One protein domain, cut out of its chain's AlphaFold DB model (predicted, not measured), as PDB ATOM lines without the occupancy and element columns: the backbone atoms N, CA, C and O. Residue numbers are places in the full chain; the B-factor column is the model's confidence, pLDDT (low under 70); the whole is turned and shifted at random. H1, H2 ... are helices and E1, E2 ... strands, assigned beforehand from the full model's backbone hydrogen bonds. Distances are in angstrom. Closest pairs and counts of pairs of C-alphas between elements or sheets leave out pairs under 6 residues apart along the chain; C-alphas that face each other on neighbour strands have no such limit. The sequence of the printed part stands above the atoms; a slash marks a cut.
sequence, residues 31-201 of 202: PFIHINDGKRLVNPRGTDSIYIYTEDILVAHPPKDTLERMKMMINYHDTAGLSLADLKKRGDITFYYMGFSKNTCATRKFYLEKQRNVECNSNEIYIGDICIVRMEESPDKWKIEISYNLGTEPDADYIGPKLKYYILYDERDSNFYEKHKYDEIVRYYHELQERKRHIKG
ATOM      1  N   PRO A  31     150.475 175.932 161.987       83.75
ATOM      2  CA  PRO A  31     149.291 175.097 162.029       83.75
ATOM      3  C   PRO A  31     148.570 175.308 163.364       83.75
ATOM      4  O   PRO A  31     149.190 175.282 164.436       83.75
ATOM      5  N   PHE A  32     147.259 175.515 163.257       91.56
ATOM      6  CA  PHE A  32     146.352 175.781 164.367       91.56
ATOM      7  C   PHE A  32     145.458 174.569 164.623       91.56
ATOM      8  O   PHE A  32     144.909 173.986 163.687       91.56
ATOM      9  N   ILE A  33     145.269 174.214 165.890       93.50
ATOM     10  CA  ILE A  33     144.253 173.250 166.322       93.50
ATOM     11  C   ILE A  33     143.201 174.033 167.094       93.50
ATOM     12  O   ILE A  33     143.487 174.523 168.185       93.50
ATOM     13  N   HIS A  34     142.011 174.152 166.512       94.06
ATOM     14  CA  HIS A  34     140.878 174.835 167.127       94.06
ATOM     15  C   HIS A  34     140.155 173.881 168.084       94.06
ATOM     16  O   HIS A  34     139.688 172.817 167.673       94.06
ATOM     17  N   ILE A  35     140.053 174.269 169.350       92.19
ATOM     18  CA  ILE A  35     139.225 173.633 170.370       92.19
ATOM     19  C   ILE A  35     138.099 174.599 170.738       92.19
ATOM     20  O   ILE A  35     138.344 175.696 171.228       92.19
ATOM     21  N   ASN A  36     136.859 174.190 170.493       89.12
ATOM     22  CA  ASN A  36     135.687 174.980 170.849       89.12
ATOM     23  C   ASN A  36     135.121 174.469 172.179       89.12
ATOM     24  O   ASN A  36     134.612 173.347 172.247       89.12
ATOM     25  N   ASP A  37     135.225 175.291 173.223       84.19
ATOM     26  CA  ASP A  37     134.658 175.005 174.543       84.19
ATOM     27  C   ASP A  37     133.195 175.470 174.656       84.19
ATOM     28  O   ASP A  37     132.446 175.005 175.521       84.19
ATOM     29  N   GLY A  38     132.763 176.342 173.746       86.25
ATOM     30  CA  GLY A  38     131.384 176.762 173.574       86.25
ATOM     31  C   GLY A  38     130.918 177.807 174.583       86.25
ATOM     32  O   GLY A  38     131.692 178.499 175.248       86.25
ATOM     33  N   LYS A  39     129.592 177.952 174.664       88.25
ATOM     34  CA  LYS A  39     128.924 178.909 175.548       88.25
ATOM     35  C   LYS A  39     128.807 178.343 176.965       88.25
ATOM     36  O   LYS A  39     128.258 177.256 177.145       88.25
ATOM     37  N   ARG A  40     129.201 179.115 177.982       85.94
ATOM     38  CA  ARG A  40     129.006 178.783 179.404       85.94
ATOM     39  C   ARG A  40     128.528 179.979 180.231       85.94
ATOM     40  O   ARG A  40     128.875 181.124 179.953       85.94
ATOM     41  N   LEU A  41     127.735 179.695 181.263       82.25
ATOM     42  CA  LEU A  41     127.301 180.669 182.268       82.25
ATOM     43  C   LEU A  41     128.336 180.707 183.398       82.25
ATOM     44  O   LEU A  41     128.586 179.678 184.022       82.25
ATOM     45  N   VAL A  42     128.939 181.869 183.653       77.31
ATOM     46  CA  VAL A  42     130.033 181.999 184.643       77.31
ATOM     47  C   VAL A  42     129.570 182.671 185.922       77.31
ATOM     48  O   VAL A  42     130.047 182.325 186.998       77.31
ATOM     49  N   ASN A  43     128.600 183.579 185.824       69.94
ATOM     50  CA  ASN A  43     128.023 184.233 186.989       69.94
ATOM     51  C   ASN A  43     126.520 183.935 187.107       69.94
ATOM     52  O   ASN A  43     125.700 184.762 186.719       69.94
ATOM     53  N   PRO A  44     126.136 182.750 187.615       57.38
ATOM     54  CA  PRO A  44     124.730 182.382 187.779       57.38
ATOM     55  C   PRO A  44     124.036 183.084 188.961       57.38
ATOM     56  O   PRO A  44     122.823 182.972 189.084       57.38
ATOM     57  N   ARG A  45     124.784 183.741 189.866       51.81
ATOM     58  CA  ARG A  45     124.259 184.323 191.121       51.81
ATOM     59  C   ARG A  45     124.322 185.857 191.183       51.81
ATOM     60  O   ARG A  45     123.946 186.421 192.206       51.81
ATOM     61  N   GLY A  46     124.811 186.519 190.134       56.91
ATOM     62  CA  GLY A  46     124.781 187.978 190.004       56.91
ATOM     63  C   GLY A  46     123.418 188.493 189.537       56.91
ATOM     64  O   GLY A  46     122.600 187.727 189.034       56.91
ATOM     65  N   THR A  47     123.185 189.799 189.682       55.25
ATOM     66  CA  THR A  47     121.981 190.489 189.183       55.25
ATOM     67  C   THR A  47     121.841 190.382 187.659       55.25
ATOM     68  O   THR A  47     120.718 190.363 187.165       55.25
ATOM     69  N   ASP A  48     122.966 190.204 186.951       60.91
ATOM     70  CA  ASP A  48     123.043 189.916 185.520       60.91
ATOM     71  C   ASP A  48     123.802 188.600 185.266       60.91
ATOM     72  O   ASP A  48     124.926 188.395 185.730       60.91
ATOM     73  N   SER A  49     123.186 187.690 184.506       65.94
ATOM     74  CA  SER A  49     123.822 186.440 184.072       65.94
ATOM     75  C   SER A  49     124.907 186.720 183.027       65.94
ATOM     76  O   SER A  49     124.603 187.137 181.910       65.94
ATOM     77  N   ILE A  50     126.174 186.454 183.364       76.69
ATOM     78  CA  ILE A  50     127.311 186.614 182.438       76.69
ATOM     79  C   ILE A  50     127.485 185.333 181.621       76.69
ATOM     80  O   ILE A  50     127.927 184.299 182.140       76.69
ATOM     81  N   TYR A  51     127.162 185.418 180.333       84.31
ATOM     82  CA  TYR A  51     127.383 184.350 179.368       84.31
ATOM     83  C   TYR A  51     128.670 184.597 178.603       84.31
ATOM     84  O   TYR A  51     128.813 185.617 177.921       84.31
ATOM     85  N   ILE A  52     129.581 183.633 178.677       88.75
ATOM     86  CA  ILE A  52     130.840 183.699 177.949       88.75
ATOM     87  C   ILE A  52     130.908 182.615 176.891       88.75
ATOM     88  O   ILE A  52     130.374 181.520 177.079       88.75
ATOM     89  N   TYR A  53     131.573 182.923 175.790       91.12
ATOM     90  CA  TYR A  53     131.896 181.959 174.752       91.12
ATOM     91  C   TYR A  53     133.414 181.864 174.638       91.12
ATOM     92  O   TYR A  53     134.075 182.888 174.453       91.12
ATOM     93  N   THR A  54     133.952 180.660 174.812       92.88
ATOM     94  CA  THR A  54     135.398 180.429 174.880       92.88
ATOM     95  C   THR A  54     135.858 179.475 173.789       92.88
ATOM     96  O   THR A  54     135.249 178.427 173.564       92.88
ATOM     97  N   GLU A  55     136.960 179.831 173.142       94.50
ATOM     98  CA  GLU A  55     137.675 179.010 172.170       94.50
ATOM     99  C   GLU A  55     139.163 179.000 172.531       94.50
ATOM    100  O   GLU A  55     139.719 180.023 172.928       94.50
ATOM    101  N   ASP A  56     139.810 177.847 172.381       94.62
ATOM    102  CA  ASP A  56     141.234 177.659 172.641       94.62
ATOM    103  C   ASP A  56     141.941 177.154 171.387       94.62
ATOM    104  O   ASP A  56     141.524 176.192 170.740       94.62
ATOM    105  N   ILE A  57     143.052 177.795 171.046       96.38
ATOM    106  CA  ILE A  57     143.807 177.542 169.826       96.38
ATOM    107  C   ILE A  57     145.209 177.059 170.187       96.38
ATOM    108  O   ILE A  57     145.996 177.785 170.801       96.38
ATOM    109  N   LEU A  58     145.566 175.844 169.757       95.62
ATOM    110  CA  LEU A  58     146.944 175.355 169.868       95.62
ATOM    111  C   LEU A  58     147.747 175.700 168.615       95.62
ATOM    112  O   LEU A  58     147.371 175.324 167.508       95.62
ATOM    113  N   VAL A  59     148.896 176.346 168.805       95.12
ATOM    114  CA  VAL A  59     149.776 176.857 167.746       95.12
ATOM    115  C   VAL A  59     151.097 176.089 167.758       95.12
ATOM    116  O   VAL A  59     151.813 176.112 168.760       95.12
ATOM    117  N   ALA A  60     151.465 175.404 166.671       90.00
ATOM    118  CA  ALA A  60     152.709 174.613 166.663       90.00
ATOM    119  C   ALA A  60     153.983 175.458 166.616       90.00
ATOM    120  O   ALA A  60     154.940 175.180 167.338       90.00
ATOM    121  N   HIS A  61     153.998 176.492 165.776       87.44
ATOM    122  CA  HIS A  61     155.195 177.292 165.513       87.44
ATOM    123  C   HIS A  61     154.878 178.789 165.597       87.44
ATOM    124  O   HIS A  61     154.962 179.485 164.585       87.44
ATOM    125  N   PRO A  62     154.467 179.301 166.774       88.56
ATOM    126  CA  PRO A  62     154.155 180.717 166.898       88.56
ATOM    127  C   PRO A  62     155.391 181.570 166.567       88.56
ATOM    128  O   PRO A  62     156.513 181.165 166.896       88.56
ATOM    129  N   PRO A  63     155.209 182.754 165.954       87.81
ATOM    130  CA  PRO A  63     156.311 183.672 165.705       87.81
ATOM    131  C   PRO A  63     157.085 183.990 166.990       87.81
ATOM    132  O   PRO A  63     156.519 184.061 168.082       87.81
ATOM    133  N   LYS A  64     158.403 184.184 166.877       85.00
ATOM    134  CA  LYS A  64     159.216 184.643 168.018       85.00
ATOM    135  C   LYS A  64     158.970 186.119 168.305       85.00
ATOM    136  O   LYS A  64     158.863 186.517 169.465       85.00
ATOM    137  N   ASP A  65     158.847 186.904 167.242       88.88
ATOM    138  CA  ASP A  65     158.547 188.321 167.326       88.88
ATOM    139  C   ASP A  65     157.141 188.562 167.906       88.88
ATOM    140  O   ASP A  65     156.181 187.852 167.596       88.88
ATOM    141  N   THR A  66     157.042 189.528 168.816       88.06
ATOM    142  CA  THR A  66     155.814 189.824 169.568       88.06
ATOM    143  C   THR A  66     154.738 190.440 168.679       88.06
ATOM    144  O   THR A  66     153.559 190.111 168.803       88.06
ATOM    145  N   LEU A  67     155.140 191.317 167.766       91.00
ATOM    146  CA  LEU A  67     154.246 191.993 166.840       91.00
ATOM    147  C   LEU A  67     153.677 190.995 165.822       91.00
ATOM    148  O   LEU A  67     152.468 190.967 165.599       91.00
ATOM    149  N   GLU A  68     154.508 190.103 165.288       92.12
ATOM    150  CA  GLU A  68     154.058 189.024 164.404       92.12
ATOM    151  C   GLU A  68     153.153 188.013 165.127       92.12
ATOM    152  O   GLU A  68     152.194 187.516 164.535       92.12
ATOM    153  N   ARG A  69     153.367 187.752 166.429       91.50
ATOM    154  CA  ARG A  69     152.416 186.975 167.250       91.50
ATOM    155  C   ARG A  69     151.054 187.653 167.345       91.50
ATOM    156  O   ARG A  69     150.039 186.986 167.161       91.50
ATOM    157  N   MET A  70     151.015 188.958 167.599       94.31
ATOM    158  CA  MET A  70     149.758 189.707 167.649       94.31
ATOM    159  C   MET A  70     149.039 189.702 166.294       94.31
ATOM    160  O   MET A  70     147.855 189.380 166.238       94.31
ATOM    161  N   LYS A  71     149.756 189.953 165.190       95.00
ATOM    162  CA  LYS A  71     149.204 189.867 163.826       95.00
ATOM    163  C   LYS A  71     148.655 188.471 163.519       95.00
ATOM    164  O   LYS A  71     147.573 188.350 162.953       95.00
ATOM    165  N   MET A  72     149.363 187.413 163.922       94.94
ATOM    166  CA  MET A  72     148.905 186.027 163.787       94.94
ATOM    167  C   MET A  72     147.577 185.794 164.521       94.94
ATOM    168  O   MET A  72     146.654 185.250 163.916       94.94
ATOM    169  N   MET A  73     147.465 186.218 165.786       95.88
ATOM    170  CA  MET A  73     146.224 186.078 166.560       95.88
ATOM    171  C   MET A  73     145.077 186.850 165.899       95.88
ATOM    172  O   MET A  73     144.003 186.286 165.709       95.88
ATOM    173  N   ILE A  74     145.325 188.092 165.463       96.19
ATOM    174  CA  ILE A  74     144.330 188.938 164.784       96.19
ATOM    175  C   ILE A  74     143.813 188.261 163.514       96.19
ATOM    176  O   ILE A  74     142.604 188.146 163.342       96.19
ATOM    177  N   ASN A  75     144.705 187.771 162.651       94.69
ATOM    178  CA  ASN A  75     144.312 187.094 161.414       94.69
ATOM    179  C   ASN A  75     143.515 185.817 161.667       94.69
ATOM    180  O   ASN A  75     142.553 185.532 160.950       94.69
ATOM    181  N   TYR A  76     143.922 185.030 162.666       94.88
ATOM    182  CA  TYR A  76     143.229 183.792 162.989       94.88
ATOM    183  C   TYR A  76     141.821 184.074 163.515       94.88
ATOM    184  O   TYR A  76     140.852 183.519 163.000       94.88
ATOM    185  N   HIS A  77     141.703 184.996 164.474       94.62
ATOM    186  CA  HIS A  77     140.422 185.471 164.987       94.62
ATOM    187  C   HIS A  77     139.524 185.989 163.862       94.62
ATOM    188  O   HIS A  77     138.355 185.634 163.774       94.62
ATOM    189  N   ASP A  78     140.083 186.787 162.960       91.00
ATOM    190  CA  ASP A  78     139.361 187.367 161.837       91.00
ATOM    191  C   ASP A  78     138.874 186.311 160.817       91.00
ATOM    192  O   ASP A  78     137.887 186.538 160.114       91.00
ATOM    193  N   THR A  79     139.526 185.146 160.748       89.50
ATOM    194  CA  THR A  79     139.175 184.050 159.827       89.50
ATOM    195  C   THR A  79     138.215 183.032 160.445       89.50
ATOM    196  O   THR A  79     137.292 182.578 159.772       89.50
ATOM    197  N   ALA A  80     138.450 182.641 161.697       90.56
ATOM    198  CA  ALA A  80     137.790 181.502 162.337       90.56
ATOM    199  C   ALA A  80     136.974 181.868 163.585       90.56
ATOM    200  O   ALA A  80     136.160 181.057 164.019       90.56
ATOM    201  N   GLY A  81     137.203 183.050 164.160       89.88
ATOM    202  CA  GLY A  81     136.549 183.503 165.382       89.88
ATOM    203  C   GLY A  81     135.193 184.160 165.152       89.88
ATOM    204  O   GLY A  81     134.788 184.467 164.027       89.88
ATOM    205  N   LEU A  82     134.480 184.408 166.252       91.19
ATOM    206  CA  LEU A  82     133.218 185.145 166.224       91.19
ATOM    207  C   LEU A  82     133.457 186.644 166.043       91.19
ATOM    208  O   LEU A  82     134.135 187.283 166.844       91.19
ATOM    209  N   SER A  83     132.833 187.232 165.022       91.44
ATOM    210  CA  SER A  83     132.896 188.679 164.823       91.44
ATOM    211  C   SER A  83     132.039 189.433 165.847       91.44
ATOM    212  O   SER A  83     131.026 188.925 166.335       91.44
ATOM    213  N   LEU A  84     132.381 190.698 166.112       92.81
ATOM    214  CA  LEU A  84     131.563 191.575 166.957       92.81
ATOM    215  C   LEU A  84     130.118 191.696 166.439       92.81
ATOM    216  O   LEU A  84     129.175 191.717 167.228       92.81
ATOM    217  N   ALA A  85     129.928 191.748 165.119       91.06
ATOM    218  CA  ALA A  85     128.600 191.816 164.516       91.06
ATOM    219  C   ALA A  85     127.784 190.540 164.784       91.06
ATOM    220  O   ALA A  85     126.604 190.627 165.131       91.06
ATOM    221  N   ASP A  86     128.414 189.367 164.680       91.31
ATOM    222  CA  ASP A  86     127.761 188.089 164.974       91.31
ATOM    223  C   ASP A  86     127.415 187.966 166.460       91.31
ATOM    224  O   ASP A  86     126.310 187.538 166.796       91.31
ATOM    225  N   LEU A  87     128.311 188.399 167.351       89.50
ATOM    226  CA  LEU A  87     128.056 188.439 168.794       89.50
ATOM    227  C   LEU A  87     126.863 189.342 169.128       89.50
ATOM    228  O   LEU A  87     125.939 188.908 169.816       89.50
ATOM    229  N   LYS A  88     126.825 190.561 168.575       90.50
ATOM    230  CA  LYS A  88     125.700 191.493 168.746       90.50
ATOM    231  C   LYS A  88     124.386 190.924 168.220       90.50
ATOM    232  O   LYS A  88     123.356 191.089 168.863       90.50
ATOM    233  N   LYS A  89     124.419 190.236 167.074       90.75
ATOM    234  CA  LYS A  89     123.237 189.593 166.485       90.75
ATOM    235  C   LYS A  89     122.696 188.464 167.363       90.75
ATOM    236  O   LYS A  89     121.483 188.293 167.428       90.75
ATOM    237  N   ARG A  90     123.572 187.690 168.012       86.75
ATOM    238  CA  ARG A  90     123.155 186.630 168.941       86.75
ATOM    239  C   ARG A  90     122.566 187.206 170.232       86.75
ATOM    240  O   ARG A  90     121.577 186.677 170.724       86.75
ATOM    241  N   GLY A  91     123.153 188.285 170.760       85.06
ATOM    242  CA  GLY A  91     122.636 189.047 171.908       85.06
ATOM    243  C   GLY A  91     122.665 188.312 173.256       85.06
ATOM    244  O   GLY A  91     122.287 188.880 174.276       85.06
ATOM    245  N   ASP A  92     123.123 187.063 173.273       84.12
ATOM    246  CA  ASP A  92     123.070 186.138 174.402       84.12
ATOM    247  C   ASP A  92     124.451 185.847 175.014       84.12
ATOM    248  O   ASP A  92     124.553 185.034 175.934       84.12
ATOM    249  N   ILE A  93     125.498 186.473 174.471       85.69
ATOM    250  CA  ILE A  93     126.893 186.408 174.905       85.69
ATOM    251  C   ILE A  93     127.300 187.822 175.311       85.69
ATOM    252  O   ILE A  93     127.032 188.778 174.589       85.69
ATOM    253  N   THR A  94     127.955 187.958 176.460       86.31
ATOM    254  CA  THR A  94     128.462 189.239 176.980       86.31
ATOM    255  C   THR A  94     129.985 189.331 176.919       86.31
ATOM    256  O   THR A  94     130.548 190.409 177.083       86.31
ATOM    257  N   PHE A  95     130.655 188.205 176.676       89.94
ATOM    258  CA  PHE A  95     132.103 188.121 176.582       89.94
ATOM    259  C   PHE A  95     132.501 186.971 175.661       89.94
ATOM    260  O   PHE A  95     132.021 185.844 175.805       89.94
ATOM    261  N   TYR A  96     133.390 187.254 174.725       94.31
ATOM    262  CA  TYR A  96     133.993 186.256 173.858       94.31
ATOM    263  C   TYR A  96     135.501 186.251 174.076       94.31
ATOM    264  O   TYR A  96     136.108 187.319 174.134       94.31
ATOM    265  N   TYR A  97     136.072 185.055 174.193       94.81
ATOM    266  CA  TYR A  97     137.489 184.827 174.451       94.81
ATOM    267  C   TYR A  97     138.028 183.768 173.501       94.81
ATOM    268  O   TYR A  97     137.497 182.659 173.440       94.81
ATOM    269  N   MET A  98     139.106 184.112 172.806       97.12
ATOM    270  CA  MET A  98     139.887 183.192 171.992       97.12
ATOM    271  C   MET A  98     141.322 183.152 172.518       97.12
ATOM    272  O   MET A  98     142.100 184.078 172.271       97.12
ATOM    273  N   GLY A  99     141.662 182.091 173.247       95.62
ATOM    274  CA  GLY A  99     142.979 181.875 173.839       95.62
ATOM    275  C   GLY A  99     143.939 181.187 172.875       95.62
ATOM    276  O   GLY A  99     143.563 180.272 172.150       95.62
ATOM    277  N   PHE A 100     145.207 181.592 172.876       95.94
ATOM    278  CA  PHE A 100     146.259 180.986 172.063       95.94
ATOM    279  C   PHE A 100     147.349 180.394 172.958       95.94
ATOM    280  O   PHE A 100     147.959 181.078 173.783       95.94
ATOM    281  N   SER A 101     147.641 179.112 172.754       94.50
ATOM    282  CA  SER A 101     148.670 178.368 173.484       94.50
ATOM    283  C   SER A 101     149.578 177.599 172.529       94.50
ATOM    284  O   SER A 101     149.178 177.206 171.437       94.50
ATOM    285  N   LYS A 102     150.823 177.336 172.922       93.38
ATOM    286  CA  LYS A 102     151.740 176.481 172.156       93.38
ATOM    287  C   LYS A 102     151.208 175.047 172.102       93.38
ATOM    288  O   LYS A 102     150.773 174.507 173.116       93.38
ATOM    289  N   ASN A 103     151.291 174.402 170.943       93.31
ATOM    290  CA  ASN A 103     150.980 172.981 170.765       93.31
ATOM    291  C   ASN A 103     152.166 172.131 171.255       93.31
ATOM    292  O   ASN A 103     153.088 171.829 170.502       93.31
ATOM    293  N   THR A 104     152.152 171.779 172.536       90.81
ATOM    294  CA  THR A 104     153.147 170.943 173.211       90.81
ATOM    295  C   THR A 104     152.506 169.622 173.630       90.81
ATOM    296  O   THR A 104     151.287 169.463 173.593       90.81
ATOM    297  N   CYS A 105     153.309 168.651 174.069       89.50
ATOM    298  CA  CYS A 105     152.764 167.409 174.624       89.50
ATOM    299  C   CYS A 105     151.825 167.683 175.818       89.50
ATOM    300  O   CYS A 105     150.747 167.099 175.898       89.50
ATOM    301  N   ALA A 106     152.192 168.622 176.698       88.81
ATOM    302  CA  ALA A 106     151.383 168.990 177.858       88.81
ATOM    303  C   ALA A 106     150.041 169.624 177.455       88.81
ATOM    304  O   ALA A 106     148.993 169.172 177.912       88.81
ATOM    305  N   THR A 107     150.046 170.599 176.536       90.94
ATOM    306  CA  THR A 107     148.797 171.247 176.106       90.94
ATOM    307  C   THR A 107     147.885 170.305 175.333       90.94
ATOM    308  O   THR A 107     146.672 170.365 175.505       90.94
ATOM    309  N   ARG A 108     148.431 169.368 174.545       91.50
ATOM    310  CA  ARG A 108     147.625 168.320 173.895       91.50
ATOM    311  C   ARG A 108     146.942 167.417 174.917       91.50
ATOM    312  O   ARG A 108     145.739 167.196 174.805       91.50
ATOM    313  N   LYS A 109     147.668 166.947 175.937       90.62
ATOM    314  CA  LYS A 109     147.076 166.130 177.006       90.62
ATOM    315  C   LYS A 109     145.981 166.882 177.762       90.62
ATOM    316  O   LYS A 109     144.915 166.327 178.016       90.62
ATOM    317  N   PHE A 110     146.220 168.154 178.070       90.44
ATOM    318  CA  PHE A 110     145.254 168.982 178.783       90.44
ATOM    319  C   PHE A 110     143.991 169.253 177.947       90.44
ATOM    320  O   PHE A 110     142.882 168.931 178.374       90.44
ATOM    321  N   TYR A 111     144.141 169.799 176.736       89.00
ATOM    322  CA  TYR A 111     143.008 170.271 175.934       89.00
ATOM    323  C   TYR A 111     142.335 169.184 175.091       89.00
ATOM    324  O   TYR A 111     141.105 169.183 174.982       89.00
ATOM    325  N   LEU A 112     143.112 168.274 174.491       90.38
ATOM    326  CA  LEU A 112     142.606 167.264 173.552       90.38
ATOM    327  C   LEU A 112     142.267 165.953 174.258       90.38
ATOM    328  O   LEU A 112     141.212 165.380 174.007       90.38
ATOM    329  N   GLU A 113     143.127 165.499 175.171       91.38
ATOM    330  CA  GLU A 113     142.904 164.256 175.930       91.38
ATOM    331  C   GLU A 113     142.120 164.491 177.231       91.38
ATOM    332  O   GLU A 113     141.784 163.538 177.933       91.38
ATOM    333  N   LYS A 114     141.812 165.756 177.555       88.19
ATOM    334  CA  LYS A 114     141.057 166.180 178.747       88.19
ATOM    335  C   LYS A 114     141.677 165.702 180.074       88.19
ATOM    336  O   LYS A 114     140.976 165.589 181.081       88.19
ATOM    337  N   GLN A 115     142.995 165.487 180.110       89.12
ATOM    338  CA  GLN A 115     143.745 165.136 181.320       89.12
ATOM    339  C   GLN A 115     144.022 166.389 182.162       89.12
ATOM    340  O   GLN A 115     145.080 167.011 182.073       89.12
ATOM    341  N   ARG A 116     143.044 166.782 182.986       79.38
ATOM    342  CA  ARG A 116     143.085 168.031 183.775       79.38
ATOM    343  C   ARG A 116     144.135 168.064 184.891       79.38
ATOM    344  O   ARG A 116     144.358 169.117 185.470       79.38
ATOM    345  N   ASN A 117     144.755 166.930 185.201       86.88
ATOM    346  CA  ASN A 117     145.854 166.813 186.159       86.88
ATOM    347  C   ASN A 117     147.225 167.154 185.554       86.88
ATOM    348  O   ASN A 117     148.210 167.194 186.284       86.88
ATOM    349  N   VAL A 118     147.315 167.349 184.235       84.00
ATOM    350  CA  VAL A 118     148.563 167.756 183.586       84.00
ATOM    351  C   VAL A 118     148.804 169.235 183.853       84.00
ATOM    352  O   VAL A 118     148.067 170.092 183.366       84.00
ATOM    353  N   GLU A 119     149.862 169.526 184.601       80.31
ATOM    354  CA  GLU A 119     150.305 170.894 184.826       80.31
ATOM    355  C   GLU A 119     150.882 171.493 183.545       80.31
ATOM    356  O   GLU A 119     151.687 170.889 182.829       80.31
ATOM    357  N   CYS A 120     150.443 172.710 183.256       80.19
ATOM    358  CA  CYS A 120     150.862 173.481 182.104       80.19
ATOM    359  C   CYS A 120     151.455 174.798 182.602       80.19
ATOM    360  O   CYS A 120     150.726 175.646 183.118       80.19
ATOM    361  N   ASN A 121     152.768 174.990 182.436       82.94
ATOM    362  CA  ASN A 121     153.404 176.252 182.796       82.94
ATOM    363  C   ASN A 121     152.920 177.361 181.851       82.94
ATOM    364  O   ASN A 121     153.382 177.468 180.714       82.94
ATOM    365  N   SER A 122     151.993 178.195 182.324       80.88
ATOM    366  CA  SER A 122     151.375 179.245 181.510       80.88
ATOM    367  C   SER A 122     152.393 180.264 180.993       80.88
ATOM    368  O   SER A 122     152.239 180.737 179.873       80.88
ATOM    369  N   ASN A 123     153.484 180.534 181.720       80.19
ATOM    370  CA  ASN A 123     154.560 181.394 181.218       80.19
ATOM    371  C   ASN A 123     155.257 180.794 179.987       80.19
ATOM    372  O   ASN A 123     155.647 181.527 179.080       80.19
ATOM    373  N   GLU A 124     155.368 179.468 179.917       81.19
ATOM    374  CA  GLU A 124     155.984 178.778 178.785       81.19
ATOM    375  C   GLU A 124     155.015 178.559 177.629       81.19
ATOM    376  O   GLU A 124     155.418 178.675 176.467       81.19
ATOM    377  N   ILE A 125     153.764 178.201 177.920       88.69
ATOM    378  CA  ILE A 125     152.821 177.736 176.901       88.69
ATOM    379  C   ILE A 125     151.887 178.828 176.388       88.69
ATOM    380  O   ILE A 125     151.482 178.746 175.230       88.69
ATOM    381  N   TYR A 126     151.546 179.832 177.197       91.25
ATOM    382  CA  TYR A 126     150.559 180.839 176.823       91.25
ATOM    383  C   TYR A 126     151.169 181.828 175.837       91.25
ATOM    384  O   TYR A 126     152.295 182.295 176.024       91.25
ATOM    385  N   ILE A 127     150.434 182.143 174.776       93.31
ATOM    386  CA  ILE A 127     150.859 183.107 173.760       93.31
ATOM    387  C   ILE A 127     150.144 184.437 173.990       93.31
ATOM    388  O   ILE A 127     150.791 185.483 173.963       93.31
ATOM    389  N   GLY A 128     148.839 184.389 174.238       94.56
ATOM    390  CA  GLY A 128     147.968 185.552 174.334       94.56
ATOM    391  C   GLY A 128     146.517 185.180 174.066       94.56
ATOM    392  O   GLY A 128     146.197 184.004 173.895       94.56
ATOM    393  N   ASP A 129     145.658 186.183 173.992       95.50
ATOM    394  CA  ASP A 129     144.248 186.025 173.647       95.50
ATOM    395  C   ASP A 129     143.722 187.229 172.874       95.50
ATOM    396  O   ASP A 129     144.319 188.306 172.880       95.50
ATOM    397  N   ILE A 130     142.586 187.025 172.213       97.31
ATOM    398  CA  ILE A 130     141.738 188.107 171.726       97.31
ATOM    399  C   ILE A 130     140.387 187.997 172.414       97.31
ATOM    400  O   ILE A 130     139.760 186.934 172.408       97.31
ATOM    401  N   CYS A 131     139.931 189.120 172.958       95.25
ATOM    402  CA  CYS A 131     138.650 189.235 173.626       95.25
ATOM    403  C   CYS A 131     137.750 190.255 172.932       95.25
ATOM    404  O   CYS A 131     138.194 191.327 172.515       95.25
ATOM    405  N   ILE A 132     136.457 189.943 172.868       95.12
ATOM    406  CA  ILE A 132     135.404 190.903 172.531       95.12
ATOM    407  C   ILE A 132     134.528 191.062 173.768       95.12
ATOM    408  O   ILE A 132     133.876 190.115 174.217       95.12
ATOM    409  N   VAL A 133     134.540 192.264 174.336       91.00
ATOM    410  CA  VAL A 133     134.045 192.522 175.689       91.00
ATOM    411  C   VAL A 133     132.938 193.558 175.651       91.00
ATOM    412  O   VAL A 133     133.135 194.668 175.148       91.00
ATOM    413  N   ARG A 134     131.784 193.202 176.217       88.81
ATOM    414  CA  ARG A 134     130.716 194.149 176.530       88.81
ATOM    415  C   ARG A 134     131.119 194.960 177.757       88.81
ATOM    416  O   ARG A 134     131.550 194.392 178.756       88.81
ATOM    417  N   MET A 135     131.002 196.277 177.686       83.69
ATOM    418  CA  MET A 135     131.496 197.153 178.747       83.69
ATOM    419  C   MET A 135     130.477 197.289 179.875       83.69
ATOM    420  O   MET A 135     129.328 197.637 179.624       83.69
ATOM    421  N   GLU A 136     130.901 197.069 181.121       77.06
ATOM    422  CA  GLU A 136     130.019 197.194 182.292       77.06
ATOM    423  C   GLU A 136     129.482 198.624 182.460       77.06
ATOM    424  O   GLU A 136     128.289 198.822 182.666       77.06
ATOM    425  N   GLU A 137     130.344 199.629 182.284       79.31
ATOM    426  CA  GLU A 137     129.985 201.053 182.391       79.31
ATOM    427  C   GLU A 137     129.090 201.548 181.243       79.31
ATOM    428  O   GLU A 137     128.493 202.621 181.321       79.31
ATOM    429  N   SER A 138     129.028 200.814 180.130       81.06
ATOM    430  CA  SER A 138     128.233 201.171 178.951       81.06
ATOM    431  C   SER A 138     127.780 199.893 178.242       81.06
ATOM    432  O   SER A 138     128.407 199.477 177.268       81.06
ATOM    433  N   PRO A 139     126.709 199.235 178.725       78.44
ATOM    434  CA  PRO A 139     126.301 197.916 178.240       78.44
ATOM    435  C   PRO A 139     125.851 197.890 176.773       78.44
ATOM    436  O   PRO A 139     125.618 196.823 176.215       78.44
ATOM    437  N   ASP A 140     125.673 199.024 176.114       85.38
ATOM    438  CA  ASP A 140     125.427 199.126 174.673       85.38
ATOM    439  C   ASP A 140     126.724 199.136 173.840       85.38
ATOM    440  O   ASP A 140     126.680 198.969 172.617       85.38
ATOM    441  N   LYS A 141     127.877 199.294 174.497       91.38
ATOM    442  CA  LYS A 141     129.196 199.455 173.890       91.38
ATOM    443  C   LYS A 141     130.081 198.233 174.096       91.38
ATOM    444  O   LYS A 141     130.014 197.522 175.102       91.38
ATOM    445  N   TRP A 142     130.941 198.023 173.110       94.06
ATOM    446  CA  TRP A 142     131.879 196.918 173.059       94.06
ATOM    447  C   TRP A 142     133.300 197.410 172.808       94.06
ATOM    448  O   TRP A 142     133.520 198.437 172.164       94.06
ATOM    449  N   LYS A 143     134.274 196.636 173.280       94.81
ATOM    450  CA  LYS A 143     135.670 196.737 172.845       94.81
ATOM    451  C   LYS A 143     136.169 195.409 172.317       94.81
ATOM    452  O   LYS A 143     135.661 194.349 172.686       94.81
ATOM    453  N   ILE A 144     137.198 195.499 171.490       96.62
ATOM    454  CA  ILE A 144     138.032 194.365 171.115       96.62
ATOM    455  C   ILE A 144     139.417 194.630 171.675       96.62
ATOM    456  O   ILE A 144     139.983 195.705 171.461       96.62
ATOM    457  N   GLU A 145     139.949 193.657 172.392       95.81
ATOM    458  CA  GLU A 145     141.265 193.737 173.002       95.81
ATOM    459  C   GLU A 145     142.083 192.493 172.692       95.81
ATOM    460  O   GLU A 145     141.548 191.414 172.440       95.81
ATOM    461  N   ILE A 146     143.395 192.677 172.675       95.75
ATOM    462  CA  ILE A 146     144.376 191.618 172.525       95.75
ATOM    463  C   ILE A 146     145.287 191.646 173.742       95.75
ATOM    464  O   ILE A 146     145.785 192.704 174.144       95.75
ATOM    465  N   SER A 147     145.501 190.480 174.329       93.38
ATOM    466  CA  SER A 147     146.535 190.271 175.325       93.38
ATOM    467  C   SER A 147     147.652 189.433 174.720       93.38
ATOM    468  O   SER A 147     147.437 188.611 173.824       93.38
ATOM    469  N   TYR A 148     148.871 189.628 175.203       90.19
ATOM    470  CA  TYR A 148     149.955 188.713 174.898       90.19
ATOM    471  C   TYR A 148     150.854 188.485 176.098       90.19
ATOM    472  O   TYR A 148     151.040 189.350 176.958       90.19
ATOM    473  N   ASN A 149     151.446 187.298 176.110       89.12
ATOM    474  CA  ASN A 149     152.388 186.877 177.123       89.12
ATOM    475  C   ASN A 149     153.786 187.457 176.852       89.12
ATOM    476  O   ASN A 149     154.414 187.172 175.825       89.12
ATOM    477  N   LEU A 150     154.270 188.254 177.801       79.56
ATOM    478  CA  LEU A 150     155.629 188.787 177.894       79.56
ATOM    479  C   LEU A 150     156.628 187.769 178.466       79.56
ATOM    480  O   LEU A 150     157.813 188.080 178.538       79.56
ATOM    481  N   GLY A 151     156.171 186.599 178.918       68.44
ATOM    482  CA  GLY A 151     156.985 185.618 179.630       68.44
ATOM    483  C   GLY A 151     158.228 185.168 178.857       68.44
ATOM    484  O   GLY A 151     158.130 184.377 177.919       68.44
ATOM    485  N   THR A 152     159.396 185.649 179.296       56.34
ATOM    486  CA  THR A 152     160.736 185.128 178.962       56.34
ATOM    487  C   THR A 152     161.746 185.343 180.105       56.34
ATOM    488  O   THR A 152     162.939 185.470 179.842       56.34
ATOM    489  N   GLU A 153     161.303 185.427 181.365       52.44
ATOM    490  CA  GLU A 153     162.210 185.570 182.516       52.44
ATOM    491  C   GLU A 153     162.285 184.245 183.302       52.44
ATOM    492  O   GLU A 153     161.234 183.728 183.685       52.44
ATOM    493  N   PRO A 154     163.489 183.680 183.538       51.88
ATOM    494  CA  PRO A 154     163.668 182.439 184.305       51.88
ATOM    495  C   PRO A 154     163.231 182.557 185.777       51.88
ATOM    496  O   PRO A 154     163.013 181.530 186.414       51.88
ATOM    497  N   ASP A 155     163.036 183.786 186.270       53.81
ATOM    498  CA  ASP A 155     162.603 184.101 187.637       53.81
ATOM    499  C   ASP A 155     161.146 184.603 187.707       53.81
ATOM    500  O   ASP A 155     160.710 185.108 188.741       53.81
ATOM    501  N   ALA A 156     160.379 184.513 186.610       50.56
ATOM    502  CA  ALA A 156     158.974 184.910 186.625       50.56
ATOM    503  C   ALA A 156     158.178 183.995 187.567       50.56
ATOM    504  O   ALA A 156     158.206 182.772 187.412       50.56
ATOM    505  N   ASP A 157     157.450 184.595 188.515       53.34
ATOM    506  CA  ASP A 157     156.551 183.884 189.422       53.34
ATOM    507  C   ASP A 157     155.714 182.852 188.650       53.34
ATOM    508  O   ASP A 157     155.048 183.169 187.661       53.34
ATOM    509  N   TYR A 158     155.713 181.603 189.125       56.34
ATOM    510  CA  TYR A 158     154.956 180.485 188.539       56.34
ATOM    511  C   TYR A 158     153.423 180.670 188.623       56.34
ATOM    512  O   TYR A 158     152.658 179.783 188.243       56.34
ATOM    513  N   ILE A 159     152.955 181.827 189.100       60.47
ATOM    514  CA  ILE A 159     151.548 182.186 189.279       60.47
ATOM    515  C   ILE A 159     151.065 182.979 188.049       60.47
ATOM    516  O   ILE A 159     150.704 184.148 188.130       60.47
ATOM    517  N   GLY A 160     151.045 182.318 186.889       66.81
ATOM    518  CA  GLY A 160     150.384 182.817 185.675       66.81
ATOM    519  C   GLY A 160     151.245 183.659 184.718       66.81
ATOM    520  O   GLY A 160     152.388 183.993 185.023       66.81
ATOM    521  N   PRO A 161     150.717 183.958 183.513       72.62
ATOM    522  CA  PRO A 161     151.451 184.668 182.474       72.62
ATOM    523  C   PRO A 161     151.633 186.159 182.798       72.62
ATOM    524  O   PRO A 161     150.711 186.822 183.277       72.62
ATOM    525  N   LYS A 162     152.794 186.728 182.454       82.06
ATOM    526  CA  LYS A 162     153.014 188.186 182.476       82.06
ATOM    527  C   LYS A 162     152.358 188.803 181.242       82.06
ATOM    528  O   LYS A 162     152.890 188.683 180.144       82.06
ATOM    529  N   LEU A 163     151.205 189.445 181.399       85.69
ATOM    530  CA  LEU A 163     150.407 189.922 180.264       85.69
ATOM    531  C   LEU A 163     150.597 191.410 179.978       85.69
ATOM    532  O   LEU A 163     150.726 192.227 180.891       85.69
ATOM    533  N   LYS A 164     150.549 191.766 178.693       88.69
ATOM    534  CA  LYS A 164     150.304 193.138 178.240       88.69
ATOM    535  C   LYS A 164     149.040 193.180 177.392       88.69
ATOM    536  O   LYS A 164     148.827 192.290 176.574       88.69
ATOM    537  N   TYR A 165     148.244 194.226 177.588       90.62
ATOM    538  CA  TYR A 165     146.933 194.404 176.971       90.62
ATOM    539  C   TYR A 165     146.936 195.586 176.008       90.62
ATOM    540  O   TYR A 165     147.545 196.620 176.291       90.62
ATOM    541  N   TYR A 166     146.230 195.431 174.892       92.44
ATOM    542  CA  TYR A 166     146.047 196.450 173.866       92.44
ATOM    543  C   TYR A 166     144.593 196.474 173.415       92.44
ATOM    544  O   TYR A 166     144.001 195.433 173.139       92.44
ATOM    545  N   ILE A 167     144.029 197.672 173.299       95.69
ATOM    546  CA  ILE A 167     142.694 197.867 172.736       95.69
ATOM    547  C   ILE A 167     142.849 198.021 171.223       95.69
ATOM    548  O   ILE A 167     143.588 198.883 170.757       95.69
ATOM    549  N   LEU A 168     142.156 197.180 170.461       96.25
ATOM    550  CA  LEU A 168     142.113 197.234 168.997       96.25
ATOM    551  C   LEU A 168     140.961 198.110 168.496       96.25
ATOM    552  O   LEU A 168     141.034 198.690 167.414       96.25
ATOM    553  N   TYR A 169     139.885 198.175 169.278       95.94
ATOM    554  CA  TYR A 169     138.658 198.884 168.946       95.94
ATOM    555  C   TYR A 169     137.872 199.212 170.220       95.94
ATOM    556  O   TYR A 169     137.744 198.348 171.088       95.94
ATOM    557  N   ASP A 170     137.315 200.420 170.310       95.25
ATOM    558  CA  ASP A 170     136.477 200.873 171.427       95.25
ATOM    559  C   ASP A 170     135.270 201.668 170.901       95.25
ATOM    560  O   ASP A 170     135.431 202.745 170.330       95.25
ATOM    561  N   GLU A 171     134.050 201.156 171.095       94.62
ATOM    562  CA  GLU A 171     132.817 201.807 170.620       94.62
ATOM    563  C   GLU A 171     132.416 203.074 171.385       94.62
ATOM    564  O   GLU A 171     131.502 203.790 170.950       94.62
ATOM    565  N   ARG A 172     133.035 203.352 172.537       91.62
ATOM    566  CA  ARG A 172     132.813 204.601 173.284       91.62
ATOM    567  C   ARG A 172     133.557 205.766 172.651       91.62
ATOM    568  O   ARG A 172     133.113 206.905 172.760       91.62
ATOM    569  N   ASP A 173     134.681 205.486 171.999       93.00
ATOM    570  CA  ASP A 173     135.528 206.499 171.391       93.00
ATOM    571  C   ASP A 173     135.334 206.506 169.873       93.00
ATOM    572  O   ASP A 173     135.988 205.780 169.126       93.00
ATOM    573  N   SER A 174     134.445 207.382 169.398       90.38
ATOM    574  CA  SER A 174     134.155 207.534 167.967       90.38
ATOM    575  C   SER A 174     135.388 207.887 167.126       90.38
ATOM    576  O   SER A 174     135.381 207.656 165.922       90.38
ATOM    577  N   ASN A 175     136.443 208.424 167.752       94.00
ATOM    578  CA  ASN A 175     137.705 208.792 167.112       94.00
ATOM    579  C   ASN A 175     138.869 207.892 167.568       94.00
ATOM    580  O   ASN A 175     140.028 208.293 167.439       94.00
ATOM    581  N   PHE A 176     138.582 206.693 168.098       95.56
ATOM    582  CA  PHE A 176     139.591 205.777 168.640       95.56
ATOM    583  C   PHE A 176     140.733 205.545 167.652       95.56
ATOM    584  O   PHE A 176     141.899 205.742 167.993       95.56
ATOM    585  N   TYR A 177     140.395 205.176 166.414       95.56
ATOM    586  CA  TYR A 177     141.389 204.898 165.385       95.56
ATOM    587  C   TYR A 177     142.268 206.117 165.097       95.56
ATOM    588  O   TYR A 177     143.485 206.006 165.144       95.56
ATOM    589  N   GLU A 178     141.688 207.300 164.884       96.88
ATOM    590  CA  GLU A 178     142.467 208.502 164.556       96.88
ATOM    591  C   GLU A 178     143.471 208.886 165.648       96.88
ATOM    592  O   GLU A 178     144.572 209.347 165.337       96.88
ATOM    593  N   LYS A 179     143.130 208.649 166.921       97.00
ATOM    594  CA  LYS A 179     144.034 208.872 168.060       97.00
ATOM    595  C   LYS A 179     145.173 207.851 168.129       97.00
ATOM    596  O   LYS A 179     146.250 208.186 168.611       97.00
ATOM    597  N   HIS A 180     144.946 206.631 167.641       96.31
ATOM    598  CA  HIS A 180     145.861 205.496 167.789       96.31
ATOM    599  C   HIS A 180     146.419 204.972 166.457       96.31
ATOM    600  O   HIS A 180     147.101 203.955 166.443       96.31
ATOM    601  N   LYS A 181     146.202 205.659 165.331       95.06
ATOM    602  CA  LYS A 181     146.620 205.216 163.983       95.06
ATOM    603  C   LYS A 181     148.128 205.032 163.800       95.06
ATOM    604  O   LYS A 181     148.561 204.431 162.821       95.06
ATOM    605  N   TYR A 182     148.924 205.585 164.712       96.25
ATOM    606  CA  TYR A 182     150.376 205.411 164.741       96.25
ATOM    607  C   TYR A 182     150.816 204.184 165.555       96.25
ATOM    608  O   TYR A 182     151.975 203.788 165.452       96.25
ATOM    609  N   ASP A 183     149.917 203.562 166.326       95.44
ATOM    610  CA  ASP A 183     150.146 202.239 166.901       95.44
ATOM    611  C   ASP A 183     150.041 201.189 165.792       95.44
ATOM    612  O   ASP A 183     149.061 201.128 165.042       95.44
ATOM    613  N   GLU A 184     151.081 200.369 165.657       95.69
ATOM    614  CA  GLU A 184     151.181 199.434 164.544       95.69
ATOM    615  C   GLU A 184     150.069 198.383 164.557       95.69
ATOM    616  O   GLU A 184     149.554 198.034 163.495       95.69
ATOM    617  N   ILE A 185     149.683 197.893 165.734       95.81
ATOM    618  CA  ILE A 185     148.690 196.831 165.865       95.81
ATOM    619  C   ILE A 185     147.276 197.374 165.686       95.81
ATOM    620  O   ILE A 185     146.475 196.739 164.996       95.81
ATOM    621  N   VAL A 186     146.984 198.569 166.206       96.62
ATOM    622  CA  VAL A 186     145.701 199.241 165.940       96.62
ATOM    623  C   VAL A 186     145.549 199.531 164.449       96.62
ATOM    624  O   VAL A 186     144.511 199.222 163.859       96.62
ATOM    625  N   ARG A 187     146.598 200.062 163.811       97.12
ATOM    626  CA  ARG A 187     146.608 200.306 162.365       97.12
ATOM    627  C   ARG A 187     146.420 199.022 161.567       97.12
ATOM    628  O   ARG A 187     145.583 198.987 160.671       97.12
ATOM    629  N   TYR A 188     147.151 197.965 161.916       96.75
ATOM    630  CA  TYR A 188     147.044 196.665 161.259       96.75
ATOM    631  C   TYR A 188     145.623 196.099 161.330       96.75
ATOM    632  O   TYR A 188     145.069 195.682 160.312       96.75
ATOM    633  N   TYR A 189     145.017 196.125 162.520       96.00
ATOM    634  CA  TYR A 189     143.644 195.674 162.720       96.00
ATOM    635  C   TYR A 189     142.657 196.488 161.871       96.00
ATOM    636  O   TYR A 189     141.829 195.907 161.170       96.00
ATOM    637  N   HIS A 190     142.776 197.818 161.872       95.00
ATOM    638  CA  HIS A 190     141.916 198.693 161.076       95.00
ATOM    639  C   HIS A 190     142.028 198.413 159.568       95.00
ATOM    640  O   HIS A 190     141.015 198.213 158.898       95.00
ATOM    641  N   GLU A 191     143.248 198.343 159.024       95.00
ATOM    642  CA  GLU A 191     143.477 198.044 157.604       95.00
ATOM    643  C   GLU A 191     142.896 196.682 157.191       95.00
ATOM    644  O   GLU A 191     142.357 196.549 156.091       95.00
ATOM    645  N   LEU A 192     142.977 195.672 158.065       93.19
ATOM    646  CA  LEU A 192     142.379 194.358 157.830       93.19
ATOM    647  C   LEU A 192     140.847 194.445 157.720       93.19
ATOM    648  O   LEU A 192     140.262 193.866 156.800       93.19
ATOM    649  N   GLN A 193     140.201 195.203 158.613       91.81
ATOM    650  CA  GLN A 193     138.748 195.395 158.584       91.81
ATOM    651  C   GLN A 193     138.286 196.175 157.341       91.81
ATOM    652  O   GLN A 193     137.277 195.808 156.734       91.81
ATOM    653  N   GLU A 194     139.030 197.195 156.906       91.00
ATOM    654  CA  GLU A 194     138.719 197.952 155.682       91.00
ATOM    655  C   GLU A 194     138.799 197.076 154.424       91.00
ATOM    656  O   GLU A 194     137.867 197.059 153.618       91.00
ATOM    657  N   ARG A 195     139.847 196.249 154.283       87.38
ATOM    658  CA  ARG A 195     139.972 195.315 153.144       87.38
ATOM    659  C   ARG A 195     138.761 194.389 153.020       87.38
ATOM    660  O   ARG A 195     138.286 194.138 151.916       87.38
ATOM    661  N   LYS A 196     138.216 193.915 154.143       79.88
ATOM    662  CA  LYS A 196     137.013 193.069 154.153       79.88
ATOM    663  C   LYS A 196     135.750 193.795 153.710       79.88
ATOM    664  O   LYS A 196     134.902 193.176 153.066       79.88
ATOM    665  N   ARG A 197     135.601 195.073 154.067       79.56
ATOM    666  CA  ARG A 197     134.455 195.887 153.634       79.56
ATOM    667  C   ARG A 197     134.446 196.036 152.119       79.56
ATOM    668  O   ARG A 197     133.394 195.868 151.517       79.56
ATOM    669  N   HIS A 198     135.615 196.258 151.520       75.38
ATOM    670  CA  HIS A 198     135.750 196.356 150.068       75.38
ATOM    671  C   HIS A 198     135.431 195.038 149.351       75.38
ATOM    672  O   HIS A 198     134.692 195.057 148.378       75.38
ATOM    673  N   ILE A 199     135.887 193.892 149.869       71.94
ATOM    674  CA  ILE A 199     135.620 192.576 149.254       71.94
ATOM    675  C   ILE A 199     134.136 192.174 149.337       71.94
ATOM    676  O   ILE A 199     133.638 191.489 148.455       71.94
ATOM    677  N   LYS A 200     133.409 192.571 150.391       61.00
ATOM    678  CA  LYS A 200     131.968 192.269 150.530       61.00
ATOM    679  C   LYS A 200     131.054 193.189 149.707       61.00
ATOM    680  O   LYS A 200     129.848 192.954 149.694       61.00
ATOM    681  N   GLY A 201     131.597 194.259 149.124       52.91
ATOM    682  CA  GLY A 201     130.854 195.262 148.357       52.91
ATOM    683  C   GLY A 201     130.899 195.080 146.836       52.91
ATOM    684  O   GLY A 201     130.253 195.865 146.145       52.91
TER     685      GLY A 201
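This is residues 31 to 201 of the 202 residues of an uncharacterized protein of Bacteroides sp. OM08-17BH (UniProt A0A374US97). A twisted sheet of six strands curls round one helix, H1, and a second long helix, H6, lies beside H1 over the same face, near the sheet's E6 edge. The short helices H2, H3 and H5 only graze the sheet, and four-residue H4 is on its opposite face. The printed part has 171 residues with six named helices and six named strands, along the chain E1 E2 H1 H2 E3 H3 H4 E4 E5 E6 H5 H6; the class is mixed, helices and strands. The sheet's order is E1 E2 E3 E4 E5 E6, with E2 and E3 parallel and the other neighbours antiparallel. The whole is compact and rounded, with a radius of gyration of the C-alphas of 16.8 A and spans of 44 by 41 by 32 A.

E1, residues 32 to 43, is 30.3 A long and begins at C-alpha 32 (146.352, 175.781, 164.367). E2 is residues 50 to 59, 28.6 A; E3 is 95 to 102; E4 is 126 to 135, 25.2 A; E5 is 138 to 149, 28.1 A; E6 is 163 to 170. E1 bends by 54 degrees at residue 39, E4 by 52 at 132 and E5 by 91 at 141. H1 is residues 66 to 80, 21.1 A; H2 is 84 to 90; H3 is 105 to 111; H4 is 122 to 125; H5 is 176 to 180. H6, residues 184 to 199, 22.9 A, ends at C-alpha 199 (135.620, 192.576, 149.254).

E1 and E2 form a hairpin, with N 35 and O 56 at 2.8 A. E2, H1 with H2, and E3 make a strand-helix-strand unit, parallel neighbours with helices between, its crossover right-handed; N 57 and O 99 are at 2.8 A. E3 and E4 have N 100 and O 128 at 2.8 A. E4, E5 and E6 are a meander, each the antiparallel neighbour of the one before, with N 131 and O 145 at 2.9 A and N 168 and O 144 at 2.8 A. H1 is on the sheet; its closest C-alphas to E4 are those of Met 73 and Ile 130, 7.1 A apart. H6 touches H1 with residues 185 to 189 alone, closest at the C-alphas of Ile 74 and Tyr 189, 7.1 A, a shallow tilt of 27 degrees, the same way. H5 touches H6, closest at the C-alphas of His 180 and Val 186, 6.5 A. In H1, H2, H3, H5 and H6 every O i to N i+4 pair is within hydrogen-bond range; H4 is too short for one, and its one O i to N i+3 pair is not within range.

The C-alphas farthest apart, of Asp 155 and Gly 201, are 51.7 A apart. The printed part has no cut, and E5 to E6 is the long link, residues 150 to 162. Mean pLDDT of the printed part is 86.5; residues 43 to 49, 151 to 160 and 200 to 201 are under 70.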